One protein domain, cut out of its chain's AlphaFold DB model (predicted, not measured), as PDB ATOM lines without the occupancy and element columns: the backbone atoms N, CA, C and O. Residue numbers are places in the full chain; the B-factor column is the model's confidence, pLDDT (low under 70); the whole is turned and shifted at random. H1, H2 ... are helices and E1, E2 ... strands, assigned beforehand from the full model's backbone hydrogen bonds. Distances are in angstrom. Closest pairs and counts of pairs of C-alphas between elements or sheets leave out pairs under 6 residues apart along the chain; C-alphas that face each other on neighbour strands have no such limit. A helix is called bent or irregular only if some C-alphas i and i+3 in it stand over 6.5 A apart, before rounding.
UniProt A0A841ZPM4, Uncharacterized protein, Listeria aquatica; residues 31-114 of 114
ATOM      1  N   PRO A  31      26.786  42.132 -30.300       97.31
ATOM      2  CA  PRO A  31      27.500  40.865 -30.427       97.31
ATOM      3  C   PRO A  31      26.893  39.741 -29.577       97.31
ATOM      4  O   PRO A  31      26.552  39.942 -28.406       97.31
ATOM      5  N   LEU A  32      26.818  38.529 -30.134       97.31
ATOM      6  CA  LEU A  32      26.201  37.370 -29.478       97.31
ATOM      7  C   LEU A  32      26.784  37.091 -28.082       97.31
ATOM      8  O   LEU A  32      26.044  36.812 -27.137       97.31
ATOM      9  N   ALA A  33      28.102  37.223 -27.922       97.31
ATOM     10  CA  ALA A  33      28.769  37.064 -26.628       97.31
ATOM     11  C   ALA A  33      28.245  38.063 -25.580       97.31
ATOM     12  O   ALA A  33      28.002  37.698 -24.426       97.31
ATOM     13  N   LEU A  34      27.997  39.311 -25.989       97.62
ATOM     14  CA  LEU A  34      27.443  40.345 -25.121       97.62
ATOM     15  C   LEU A  34      25.982  40.046 -24.760       97.62
ATOM     16  O   LEU A  34      25.609  40.188 -23.594       97.62
ATOM     17  N   ARG A  35      25.170  39.584 -25.722       97.19
ATOM     18  CA  ARG A  35      23.784  39.145 -25.473       97.19
ATOM     19  C   ARG A  35      23.734  38.010 -24.450       97.19
ATOM     20  O   ARG A  35      23.042  38.135 -23.441       97.19
ATOM     21  N   ARG A  36      24.549  36.965 -24.635       97.62
ATOM     22  CA  ARG A  36      24.659  35.839 -23.691       97.62
ATOM     23  C   ARG A  36      25.075  36.310 -22.299       97.62
ATOM     24  O   ARG A  36      24.381  36.012 -21.329       97.62
ATOM     25  N   LYS A  37      26.134  37.123 -22.190       98.19
ATOM     26  CA  LYS A  37      26.568  37.717 -20.910       98.19
ATOM     27  C   LYS A  37      25.430  38.473 -20.217       98.19
ATOM     28  O   LYS A  37      25.229  38.302 -19.017       98.19
ATOM     29  N   ARG A  38      24.678  39.298 -20.956       96.94
ATOM     30  CA  ARG A  38      23.546  40.075 -20.423       96.94
ATOM     31  C   ARG A  38      22.412  39.178 -19.923       96.94
ATOM     32  O   ARG A  38      21.868  39.474 -18.863       96.94
ATOM     33  N   ILE A  39      22.093  38.088 -20.626       97.00
ATOM     34  CA  ILE A  39      21.078  37.107 -20.203       97.00
ATOM     35  C   ILE A  39      21.460  36.485 -18.855       97.00
ATOM     36  O   ILE A  39      20.666  36.528 -17.913       97.00
ATOM     37  N   PHE A  40      22.688  35.969 -18.731       97.62
ATOM     38  CA  PHE A  40      23.148  35.366 -17.479       97.62
ATOM     39  C   PHE A  40      23.188  36.389 -16.344       97.62
ATOM     40  O   PHE A  40      22.621  36.147 -15.279       97.62
ATOM     41  N   LEU A  41      23.789  37.560 -16.574       97.25
ATOM     42  CA  LEU A  41      23.888  38.602 -15.554       97.25
ATOM     43  C   LEU A  41      22.507  39.057 -15.067       97.25
ATOM     44  O   LEU A  41      22.308  39.209 -13.864       97.25
ATOM     45  N   ARG A  42      21.549  39.232 -15.986       96.44
ATOM     46  CA  ARG A  42      20.163  39.577 -15.654       96.44
ATOM     47  C   ARG A  42      19.519  38.501 -14.787       96.44
ATOM     48  O   ARG A  42      18.931  38.830 -13.764       96.44
ATOM     49  N   TYR A  43      19.672  37.226 -15.144       96.75
ATOM     50  CA  TYR A  43      19.146  36.123 -14.339       96.75
ATOM     51  C   TYR A  43      19.674  36.156 -12.898       96.75
ATOM     52  O   TYR A  43      18.879  36.092 -11.959       96.75
ATOM     53  N   PHE A  44      20.989  36.327 -12.707       96.81
ATOM     54  CA  PHE A  44      21.582  36.423 -11.369       96.81
ATOM     55  C   PHE A  44      21.100  37.659 -10.607       96.81
ATOM     56  O   PHE A  44      20.672  37.539  -9.463       96.81
ATOM     57  N   LYS A  45      21.087  38.837 -11.243       96.81
ATOM     58  CA  LYS A  45      20.591  40.072 -10.616       96.81
ATOM     59  C   LYS A  45      19.135  39.947 -10.173       96.81
ATOM     60  O   LYS A  45      18.808  40.320  -9.051       96.81
ATOM     61  N   GLN A  46      18.276  39.374 -11.013       96.38
ATOM     62  CA  GLN A  46      16.863  39.157 -10.698       96.38
ATOM     63  C   GLN A  46      16.678  38.116  -9.584       96.38
ATOM     64  O   GLN A  46      15.854  38.313  -8.694       96.38
ATOM     65  N   LYS A  47      17.469  37.032  -9.577       95.06
ATOM     66  CA  LYS A  47      17.480  36.046  -8.484       95.06
ATOM     67  C   LYS A  47      17.908  36.656  -7.149       95.06
ATOM     68  O   LYS A  47      17.277  36.376  -6.135       95.06
ATOM     69  N   CYS A  48      18.918  37.520  -7.165       95.56
ATOM     70  CA  CYS A  48      19.405  38.241  -5.990       95.56
ATOM     71  C   CYS A  48      18.562  39.481  -5.636       95.56
ATOM     72  O   CYS A  48      18.947  40.229  -4.745       95.56
ATOM     73  N   LYS A  49      17.435  39.727  -6.328       93.12
ATOM     74  CA  LYS A  49      16.561  40.907  -6.155       93.12
ATOM     75  C   LYS A  49      17.261  42.265  -6.362       93.12
ATOM     76  O   LYS A  49      16.737  43.293  -5.948       93.12
ATOM     77  N   LEU A  50      18.403  42.280  -7.051       95.50
ATOM     78  CA  LEU A  50      19.130  43.493  -7.451       95.50
ATOM     79  C   LEU A  50      18.485  44.192  -8.659       95.50
ATOM     80  O   LEU A  50      18.802  45.337  -8.963       95.50
ATOM     81  N   GLU A  51      17.600  43.495  -9.370       94.12
ATOM     82  CA  GLU A  51      16.872  44.010 -10.526       94.12
ATOM     83  C   GLU A  51      15.414  43.539 -10.463       94.12
ATOM     84  O   GLU A  51      15.144  42.365 -10.193       94.12
ATOM     85  N   LYS A  52      14.462  44.447 -10.718       92.75
ATOM     86  CA  LYS A  52      13.038  44.096 -10.794       92.75
ATOM     87  C   LYS A  52      12.780  43.272 -12.056       92.75
ATOM     88  O   LYS A  52      13.265  43.601 -13.133       92.75
ATOM     89  N   SER A  53      11.963  42.231 -11.933       89.88
ATOM     90  CA  SER A  53      11.532  41.414 -13.066       89.88
ATOM     91  C   SER A  53      10.012  41.381 -13.142       89.88
ATOM     92  O   SER A  53       9.348  41.210 -12.124       89.88
ATOM     93  N   ARG A  54       9.466  41.516 -14.355       89.62
ATOM     94  CA  ARG A  54       8.026  41.352 -14.626       89.62
ATOM     95  C   ARG A  54       7.609  39.878 -14.744       89.62
ATOM     96  O   ARG A  54       6.426  39.579 -14.799       89.62
ATOM     97  N   TYR A  55       8.579  38.966 -14.789       89.25
ATOM     98  CA  TYR A  55       8.381  37.517 -14.820       89.25
ATOM     99  C   TYR A  55       9.194  36.839 -13.711       89.25
ATOM    100  O   TYR A  55      10.161  37.402 -13.198       89.25
ATOM    101  N   ILE A  56       8.854  35.596 -13.368       89.81
ATOM    102  CA  ILE A  56       9.568  34.840 -12.332       89.81
ATOM    103  C   ILE A  56      10.934  34.374 -12.873       89.81
ATOM    104  O   ILE A  56      10.971  33.570 -13.815       89.81
ATOM    105  N   PRO A  57      12.070  34.810 -12.288       93.06
ATOM    106  CA  PRO A  57      13.385  34.332 -12.695       93.06
ATOM    107  C   PRO A  57      13.549  32.860 -12.287       93.06
ATOM    108  O   PRO A  57      13.726  32.513 -11.113       93.06
ATOM    109  N   SER A  58      13.483  31.969 -13.273       95.81
ATOM    110  CA  SER A  58      13.593  30.516 -13.113       95.81
ATOM    111  C   SER A  58      14.599  29.936 -14.103       95.81
ATOM    112  O   SER A  58      14.876  30.539 -15.140       95.81
ATOM    113  N   LEU A  59      15.125  28.741 -13.818       96.38
ATOM    114  CA  LEU A  59      15.980  28.025 -14.769       96.38
ATOM    115  C   LEU A  59      15.243  27.730 -16.084       96.38
ATOM    116  O   LEU A  59      15.857  27.779 -17.146       96.38
ATOM    117  N   LYS A  60      13.924  27.493 -16.029       96.81
ATOM    118  CA  LYS A  60      13.071  27.358 -17.219       96.81
ATOM    119  C   LYS A  60      13.113  28.628 -18.073       96.81
ATOM    120  O   LYS A  60      13.333  28.537 -19.274       96.81
ATOM    121  N   MET A  61      12.975  29.799 -17.450       95.56
ATOM    122  CA  MET A  61      13.055  31.082 -18.152       95.56
ATOM    123  C   MET A  61      14.456  31.350 -18.715       95.56
ATOM    124  O   MET A  61      14.584  31.787 -19.852       95.56
ATOM    125  N   LEU A  62      15.515  31.041 -17.960       96.81
ATOM    126  CA  LEU A  62      16.888  31.178 -18.454       96.81
ATOM    127  C   LEU A  62      17.131  30.302 -19.694       96.81
ATOM    128  O   LEU A  62      17.686  30.779 -20.681       96.81
ATOM    129  N   ARG A  63      16.674  29.042 -19.670       97.44
ATOM    130  CA  ARG A  63      16.743  28.140 -20.830       97.44
ATOM    131  C   ARG A  63      15.965  28.693 -22.023       97.44
ATOM    132  O   ARG A  63      16.497  28.660 -23.125       97.44
ATOM    133  N   ALA A  64      14.765  29.235 -21.803       96.62
ATOM    134  CA  ALA A  64      13.968  29.856 -22.862       96.62
ATOM    135  C   ALA A  64      14.689  31.055 -23.503       96.62
ATOM    136  O   ALA A  64      14.805  31.110 -24.720       96.62
ATOM    137  N   MET A  65      15.277  31.953 -22.704       95.94
ATOM    138  CA  MET A  65      16.042  33.104 -23.211       95.94
ATOM    139  C   MET A  65      17.249  32.682 -24.061       95.94
ATOM    140  O   MET A  65      17.517  33.268 -25.113       95.94
ATOM    141  N   CYS A  66      17.974  31.645 -23.627       96.94
ATOM    142  CA  CYS A  66      19.060  31.064 -24.414       96.94
ATOM    143  C   CYS A  66      18.546  30.400 -25.698       96.94
ATOM    144  O   CYS A  66      19.174  30.551 -26.743       96.94
ATOM    145  N   HIS A  67      17.415  29.692 -25.632       97.12
ATOM    146  CA  HIS A  67      16.798  29.047 -26.788       97.12
ATOM    147  C   HIS A  67      16.368  30.070 -27.841       97.12
ATOM    148  O   HIS A  67      16.831  29.965 -28.969       97.12
ATOM    149  N   TRP A  68      15.611  31.105 -27.465       96.06
ATOM    150  CA  TRP A  68      15.195  32.177 -28.379       96.06
ATOM    151  C   TRP A  68      16.382  32.912 -29.000       96.06
ATOM    152  O   TRP A  68      16.341  33.288 -30.166       96.06
ATOM    153  N   THR A  69      17.472  33.087 -28.243       96.25
ATOM    154  CA  THR A  69      18.710  33.651 -28.799       96.25
ATOM    155  C   THR A  69      19.272  32.744 -29.890       96.25
ATOM    156  O   THR A  69      19.557  33.219 -30.980       96.25
ATOM    157  N   SER A  70      19.427  31.448 -29.620       96.81
ATOM    158  CA  SER A  70      19.950  30.492 -30.604       96.81
ATOM    159  C   SER A  70      19.035  30.333 -31.822       96.81
ATOM    160  O   SER A  70      19.527  30.244 -32.942       96.81
ATOM    161  N   GLU A  71      17.720  30.319 -31.609       96.44
ATOM    162  CA  GLU A  71      16.709  30.262 -32.665       96.44
ATOM    163  C   GLU A  71      16.779  31.496 -33.570       96.44
ATOM    164  O   GLU A  71      16.779  31.362 -34.794       96.44
ATOM    165  N   PHE A  72      16.912  32.692 -32.986       95.50
ATOM    166  CA  PHE A  72      17.120  33.910 -33.760       95.50
ATOM    167  C   PHE A  72      18.432  33.857 -34.544       95.50
ATOM    168  O   PHE A  72      18.426  34.148 -35.732       95.50
ATOM    169  N   GLU A  73      19.545  33.438 -33.931       97.06
ATOM    170  CA  GLU A  73      20.828  33.333 -34.642       97.06
ATOM    171  C   GLU A  73      20.754  32.381 -35.843       97.06
ATOM    172  O   GLU A  73      21.287  32.698 -36.904       97.06
ATOM    173  N   ALA A  74      20.048  31.254 -35.708       97.56
ATOM    174  CA  ALA A  74      19.831  30.315 -36.807       97.56
ATOM    175  C   ALA A  74      18.982  30.909 -37.948       97.56
ATOM    176  O   ALA A  74      19.153  30.528 -39.105       97.56
ATOM    177  N   ASN A  75      18.085  31.850 -37.638       96.00
ATOM    178  CA  ASN A  75      17.204  32.512 -38.605       96.00
ATOM    179  C   ASN A  75      17.656  33.934 -38.980       96.00
ATOM    180  O   ASN A  75      16.976  34.611 -39.749       96.00
ATOM    181  N   ARG A  76      18.805  34.400 -38.475       95.69
ATOM    182  CA  ARG A  76      19.248  35.794 -38.612       95.69
ATOM    183  C   ARG A  76      19.424  36.202 -40.072       95.69
ATOM    184  O   ARG A  76      19.064  37.315 -40.430       95.69
ATOM    185  N   SER A  77      19.958  35.316 -40.913       96.62
ATOM    186  CA  SER A  77      20.113  35.580 -42.351       96.62
ATOM    187  C   SER A  77      18.768  35.799 -43.042       96.62
ATOM    188  O   SER A  77      18.617  36.775 -43.765       96.62
ATOM    189  N   LYS A  78      17.775  34.952 -42.753       95.56
ATOM    190  CA  LYS A  78      16.409  35.098 -43.278       95.56
ATOM    191  C   LYS A  78      15.762  36.399 -42.816       95.56
ATOM    192  O   LYS A  78      15.080  37.051 -43.589       95.56
ATOM    193  N   PHE A  79      15.986  36.786 -41.560       94.50
ATOM    194  CA  PHE A  79      15.480  38.056 -41.045       94.50
ATOM    195  C   PHE A  79      16.119  39.263 -41.746       94.50
ATOM    196  O   PHE A  79      15.421  40.220 -42.051       94.50
ATOM    197  N   LEU A  80      17.422  39.218 -42.038       95.50
ATOM    198  CA  LEU A  80      18.077  40.279 -42.807       95.50
ATOM    199  C   LEU A  80      17.559  40.349 -44.245       95.50
ATOM    200  O   LEU A  80      17.255  41.441 -44.704       95.50
ATOM    201  N   GLN A  81      17.380  39.203 -44.904       95.44
ATOM    202  CA  GLN A  81      16.772  39.145 -46.234       95.44
ATOM    203  C   GLN A  81      15.362  39.754 -46.235       95.44
ATOM    204  O   GLN A  81      15.039  40.556 -47.099       95.44
ATOM    205  N   LEU A  82      14.549  39.451 -45.219       93.06
ATOM    206  CA  LEU A  82      13.224  40.050 -45.057       93.06
ATOM    207  C   LEU A  82      13.291  41.583 -44.927       93.06
ATOM    208  O   LEU A  82      12.457  42.287 -45.487       93.06
ATOM    209  N   LEU A  83      14.264  42.115 -44.177       94.00
ATOM    210  CA  LEU A  83      14.453  43.564 -44.077       94.00
ATOM    211  C   LEU A  83      14.877  44.168 -45.420       94.00
ATOM    212  O   LEU A  83      14.364  45.217 -45.790       94.00
ATOM    213  N   GLU A  84      15.770  43.508 -46.154       93.94
ATOM    214  CA  GLU A  84      16.206  43.941 -47.488       93.94
ATOM    215  C   GLU A  84      15.060  43.934 -48.512       93.94
ATOM    216  O   GLU A  84      14.999  44.815 -49.364       93.94
ATOM    217  N   GLU A  85      14.148  42.965 -48.422       92.69
ATOM    218  CA  GLU A  85      13.019  42.816 -49.346       92.69
ATOM    219  C   GLU A  85      11.872  43.799 -49.065       92.69
ATOM    220  O   GLU A  85      11.177  44.206 -49.997       92.69
ATOM    221  N   HIS A  86      11.652  44.175 -47.800       90.44
ATOM    222  CA  HIS A  86      10.408  44.837 -47.388       90.44
ATOM    223  C   HIS A  86      10.573  46.182 -46.675       90.44
ATOM    224  O   HIS A  86       9.605  46.938 -46.597       90.44
ATOM    225  N   ALA A  87      11.749  46.497 -46.127       91.56
ATOM    226  CA  ALA A  87      11.974  47.794 -45.497       91.56
ATOM    227  C   ALA A  87      12.431  48.823 -46.535       91.56
ATOM    228  O   ALA A  87      13.333  48.557 -47.327       91.56
ATOM    229  N   ASN A  88      11.873  50.036 -46.479       87.81
ATOM    230  CA  ASN A  88      12.317  51.138 -47.343       87.81
ATOM    231  C   ASN A  88      13.795  51.484 -47.103       87.81
ATOM    232  O   ASN A  88      14.553  51.764 -48.029       87.81
ATOM    233  N   SER A  89      14.200  51.486 -45.834       90.00
ATOM    234  CA  SER A  89      15.588  51.583 -45.407       90.00
ATOM    235  C   SER A  89      15.718  51.020 -43.997       90.00
ATOM    236  O   SER A  89      14.753  51.023 -43.231       90.00
ATOM    237  N   PHE A  90      16.904  50.532 -43.642       95.44
ATOM    238  CA  PHE A  90      17.192  50.144 -42.269       95.44
ATOM    239  C   PHE A  90      18.665  50.333 -41.916       95.44
ATOM    240  O   PHE A  90      19.546  50.302 -42.775       95.44
ATOM    241  N   ILE A  91      18.931  50.483 -40.621       96.94
ATOM    242  CA  ILE A  91      20.278  50.514 -40.055       96.94
ATOM    243  C   ILE A  91      20.449  49.407 -39.018       96.94
ATOM    244  O   ILE A  91      19.557  49.131 -38.213       96.94
ATOM    245  N   ILE A  92      21.624  48.782 -39.019       97.88
ATOM    246  CA  ILE A  92      22.023  47.813 -37.998       97.88
ATOM    247  C   ILE A  92      22.948  48.506 -37.005       97.88
ATOM    248  O   ILE A  92      23.979  49.042 -37.401       97.88
ATOM    249  N   ILE A  93      22.609  48.442 -35.720       98.31
ATOM    250  CA  ILE A  93      23.395  49.033 -34.634       98.31
ATOM    251  C   ILE A  93      23.898  47.926 -33.713       98.31
ATOM    252  O   ILE A  93      23.119  47.195 -33.097       98.31
ATOM    253  N   LYS A  94      25.218  47.812 -33.589       97.88
ATOM    254  CA  LYS A  94      25.891  46.734 -32.849       97.88
ATOM    255  C   LYS A  94      26.465  47.198 -31.517       97.88
ATOM    256  O   LYS A  94      26.714  46.385 -30.623       97.88
ATOM    257  N   ASN A  95      26.712  48.493 -31.361       97.75
ATOM    258  CA  ASN A  95      27.361  49.045 -30.177       97.75
ATOM    259  C   ASN A  95      26.856  50.464 -29.848       97.75
ATOM    260  O   ASN A  95      26.189  51.083 -30.673       97.75
ATOM    261  N   PRO A  96      27.150  50.977 -28.636       97.38
ATOM    262  CA  PRO A  96      26.709  52.310 -28.225       97.38
ATOM    263  C   PRO A  96      27.234  53.448 -29.107       97.38
ATOM    264  O   PRO A  96      26.494  54.385 -29.353       97.38
ATOM    265  N   SER A  97      28.458  53.347 -29.635       97.81
ATOM    266  CA  SER A  97      29.032  54.394 -30.494       97.81
ATOM    267  C   SER A  97      28.222  54.574 -31.783       97.81
ATOM    268  O   SER A  97      27.896  55.692 -32.172       97.81
ATOM    269  N   GLU A  98      27.824  53.466 -32.414       98.19
ATOM    270  CA  GLU A  98      26.934  53.482 -33.582       98.19
ATOM    271  C   GLU A  98      25.552  54.066 -33.245       98.19
ATOM    272  O   GLU A  98      24.984  54.803 -34.051       98.19
ATOM    273  N   LEU A  99      25.028  53.786 -32.045       97.00
ATOM    274  CA  LEU A  99      23.773  54.373 -31.573       97.00
ATOM    275  C   LEU A  99      23.885  55.885 -31.394       97.00
ATOM    276  O   LEU A  99      23.025  56.622 -31.873       97.00
ATOM    277  N   ASP A 100      24.944  56.347 -30.736       97.62
ATOM    278  CA  ASP A 100      25.178  57.766 -30.484       97.62
ATOM    279  C   ASP A 100      25.343  58.534 -31.803       97.62
ATOM    280  O   ASP A 100      24.739  59.595 -31.985       97.62
ATOM    281  N   ALA A 101      26.082  57.965 -32.760       97.75
ATOM    282  CA  ALA A 101      26.233  58.524 -34.100       97.75
ATOM    283  C   ALA A 101      24.890  58.615 -34.845       97.75
ATOM    284  O   ALA A 101      24.579  59.649 -35.443       97.75
ATOM    285  N   PHE A 102      24.063  57.568 -34.776       96.38
ATOM    286  CA  PHE A 102      22.734  57.573 -35.385       96.38
ATOM    287  C   PHE A 102      21.822  58.636 -34.753       96.38
ATOM    288  O   PHE A 102      21.220  59.436 -35.473       96.38
ATOM    289  N   VAL A 103      21.774  58.716 -33.421       95.44
ATOM    290  CA  VAL A 103      20.979  59.720 -32.696       95.44
ATOM    291  C   VAL A 103      21.435  61.141 -33.028       95.44
ATOM    292  O   VAL A 103      20.596  62.023 -33.219       95.44
ATOM    293  N   LEU A 104      22.744  61.380 -33.135       96.69
ATOM    294  CA  LEU A 104      23.269  62.675 -33.566       96.69
ATOM    295  C   LEU A 104      22.807  63.010 -34.990       96.69
ATOM    296  O   LEU A 104      22.347  64.121 -35.240       96.69
ATOM    297  N   SER A 105      22.848  62.032 -35.899       95.19
ATOM    298  CA  SER A 105      22.392  62.219 -37.277       95.19
ATOM    299  C   SER A 105      20.905  62.596 -37.365       95.19
ATOM    300  O   SER A 105      20.543  63.440 -38.183       95.19
ATOM    301  N   LEU A 106      20.052  62.024 -36.504       92.62
ATOM    302  CA  LEU A 106      18.626  62.357 -36.426       92.62
ATOM    303  C   LEU A 106      18.411  63.801 -35.967       92.62
ATOM    304  O   LEU A 106      17.621  64.522 -36.575       92.62
ATOM    305  N   LYS A 107      19.145  64.246 -34.941       92.62
ATOM    306  CA  LYS A 107      19.076  65.630 -34.443       92.62
ATOM    307  C   LYS A 107      19.444  66.633 -35.532       92.62
ATOM    308  O   LYS A 107      18.686  67.560 -35.787       92.62
ATOM    309  N   THR A 108      20.538  66.387 -36.253       94.12
ATOM    310  CA  THR A 108      20.958  67.255 -37.362       94.12
ATOM    311  C   THR A 108      19.939  67.286 -38.506       94.12
ATOM    312  O   THR A 108      19.770  68.325 -39.140       94.12
ATOM    313  N   ARG A 109      19.248  66.173 -38.800       91.19
ATOM    314  CA  ARG A 109      18.162  66.156 -39.799       91.19
ATOM    315  C   ARG A 109      16.961  66.982 -39.339       91.19
ATOM    316  O   ARG A 109      16.416  67.731 -40.140       91.19
ATOM    317  N   GLN A 110      16.579  66.880 -38.067       85.06
ATOM    318  CA  GLN A 110      15.475  67.667 -37.515       85.06
ATOM    319  C   GLN A 110      15.775  69.169 -37.514       85.06
ATOM    320  O   GLN A 110      14.915  69.940 -37.914       85.06
ATOM    321  N   GLU A 111      16.995  69.579 -37.155       87.38
ATOM    322  CA  GLU A 111      17.420  70.989 -37.175       87.38
ATOM    323  C   GLU A 111      17.425  71.601 -38.582       87.38
ATOM    324  O   GLU A 111      17.166  72.787 -38.730       87.38
ATOM    325  N   LYS A 112      17.717  70.810 -39.622       81.25
ATOM    326  CA  LYS A 112      17.688  71.274 -41.021       81.25
ATOM    327  C   LYS A 112      16.279  71.370 -41.608       81.25
ATOM    328  O   LYS A 112      16.096  72.054 -42.610       81.25
ATOM    329  N   ASN A 113      15.332  70.640 -41.027       73.25
ATOM    330  CA  ASN A 113      13.944  70.565 -41.480       73.25
ATOM    331  C   ASN A 113      13.002  71.454 -40.643       73.25
ATOM    332  O   ASN A 113      11.798  71.452 -40.902       73.25
ATOM    333  N   ALA A 114      13.538  72.156 -39.637       64.81
ATOM    334  CA  ALA A 114      12.853  73.124 -38.779       64.81
ATOM    335  C   ALA A 114      13.126  74.557 -39.252       64.81
ATOM    336  O   ALA A 114      12.194  75.383 -39.137       64.81
TER     337      ALA A 114
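What this domain is: This is residues 31 to 114 of the 114 residues of an uncharacterized protein of Listeria aquatica (UniProt A0A841ZPM4). A long helix, H2, bent at residues 74 to 77, forms the backbone of an open, loosely built shape: H1 lies side by side with its first arm, H2a, as a helical hairpin, while beyond its second arm, H2b, the chain turns back through the short strand E1 and heads off in H3. The far part of H3 with the last residues, 103 to 114, sticks out from the rest, and H3 touches no other helix. The printed part has 84 residues, with three named helices and one named strand in the order H1, H2, E1, H3, and is mostly helix. It is only just loose, close to extended, with a radius of gyration of the C-alphas of 17.6 A and an elongated outline of 49 by 31 by 22 A.

Where its parts are: H2, residues 59 to 86, was assigned as one helix by its hydrogen bonds, but it is bent: C-alphas 74 and 77 are 7.7 A apart. Its arm H2a, residues 59 to 74, is 22.5 A long and starts with C-alpha 59 at (15.980, 28.025, -14.769). Its arm H2b, residues 77 to 86, measures 14.3 A. H1, residues 32 to 47, is 22.8 A long and begins with C-alpha 32 at (26.201, 37.370, -29.478). E1 is residues 91 to 93, 6.4 A long. H3, residues 96 to 112, is 24.6 A long and ends with C-alpha 112 at (17.688, 71.274, -41.021).

How they stand to each other: The lines of H2a and H2b stand at a steep tilt of 63 degrees. H1 and H2a touch and form a helical hairpin. They run opposite ways at a shallow tilt of 15 degrees, and their closest C-alphas, those of Tyr 43 and Leu 62, are 6.8 A apart. H1 touches H2a with residues 36 to 43 alone, and H2a touches H1 with residues 62 to 66 alone. H2b and E1 are apart. E1 pairs with no named strand. The closest C-alphas of E1 and H3, those of Ile 93 and Leu 99, are 6.2 A apart. H3 is apart from H1, H2a and H2b. In H1, H2a, H2b and H3 every O i to N i+4 pair is within hydrogen-bond range.

The domain as a whole: The two C-alphas farthest apart are those of Leu 59 and Ala 114, at 51.2 A. Without the stretches that stand free, residues 74 to 79, 84 to 89 and 103 to 114, the body spans 36 by 26 by 20 A. The link from H1 to H2, 11 residues, is long; those from H2 to E1 and from E1 to H3 are tight. The printed part has no cut and ends at residue 114, the chain's last. The mean pLDDT of the printed part is 94.4, and residue 114 alone is under 70.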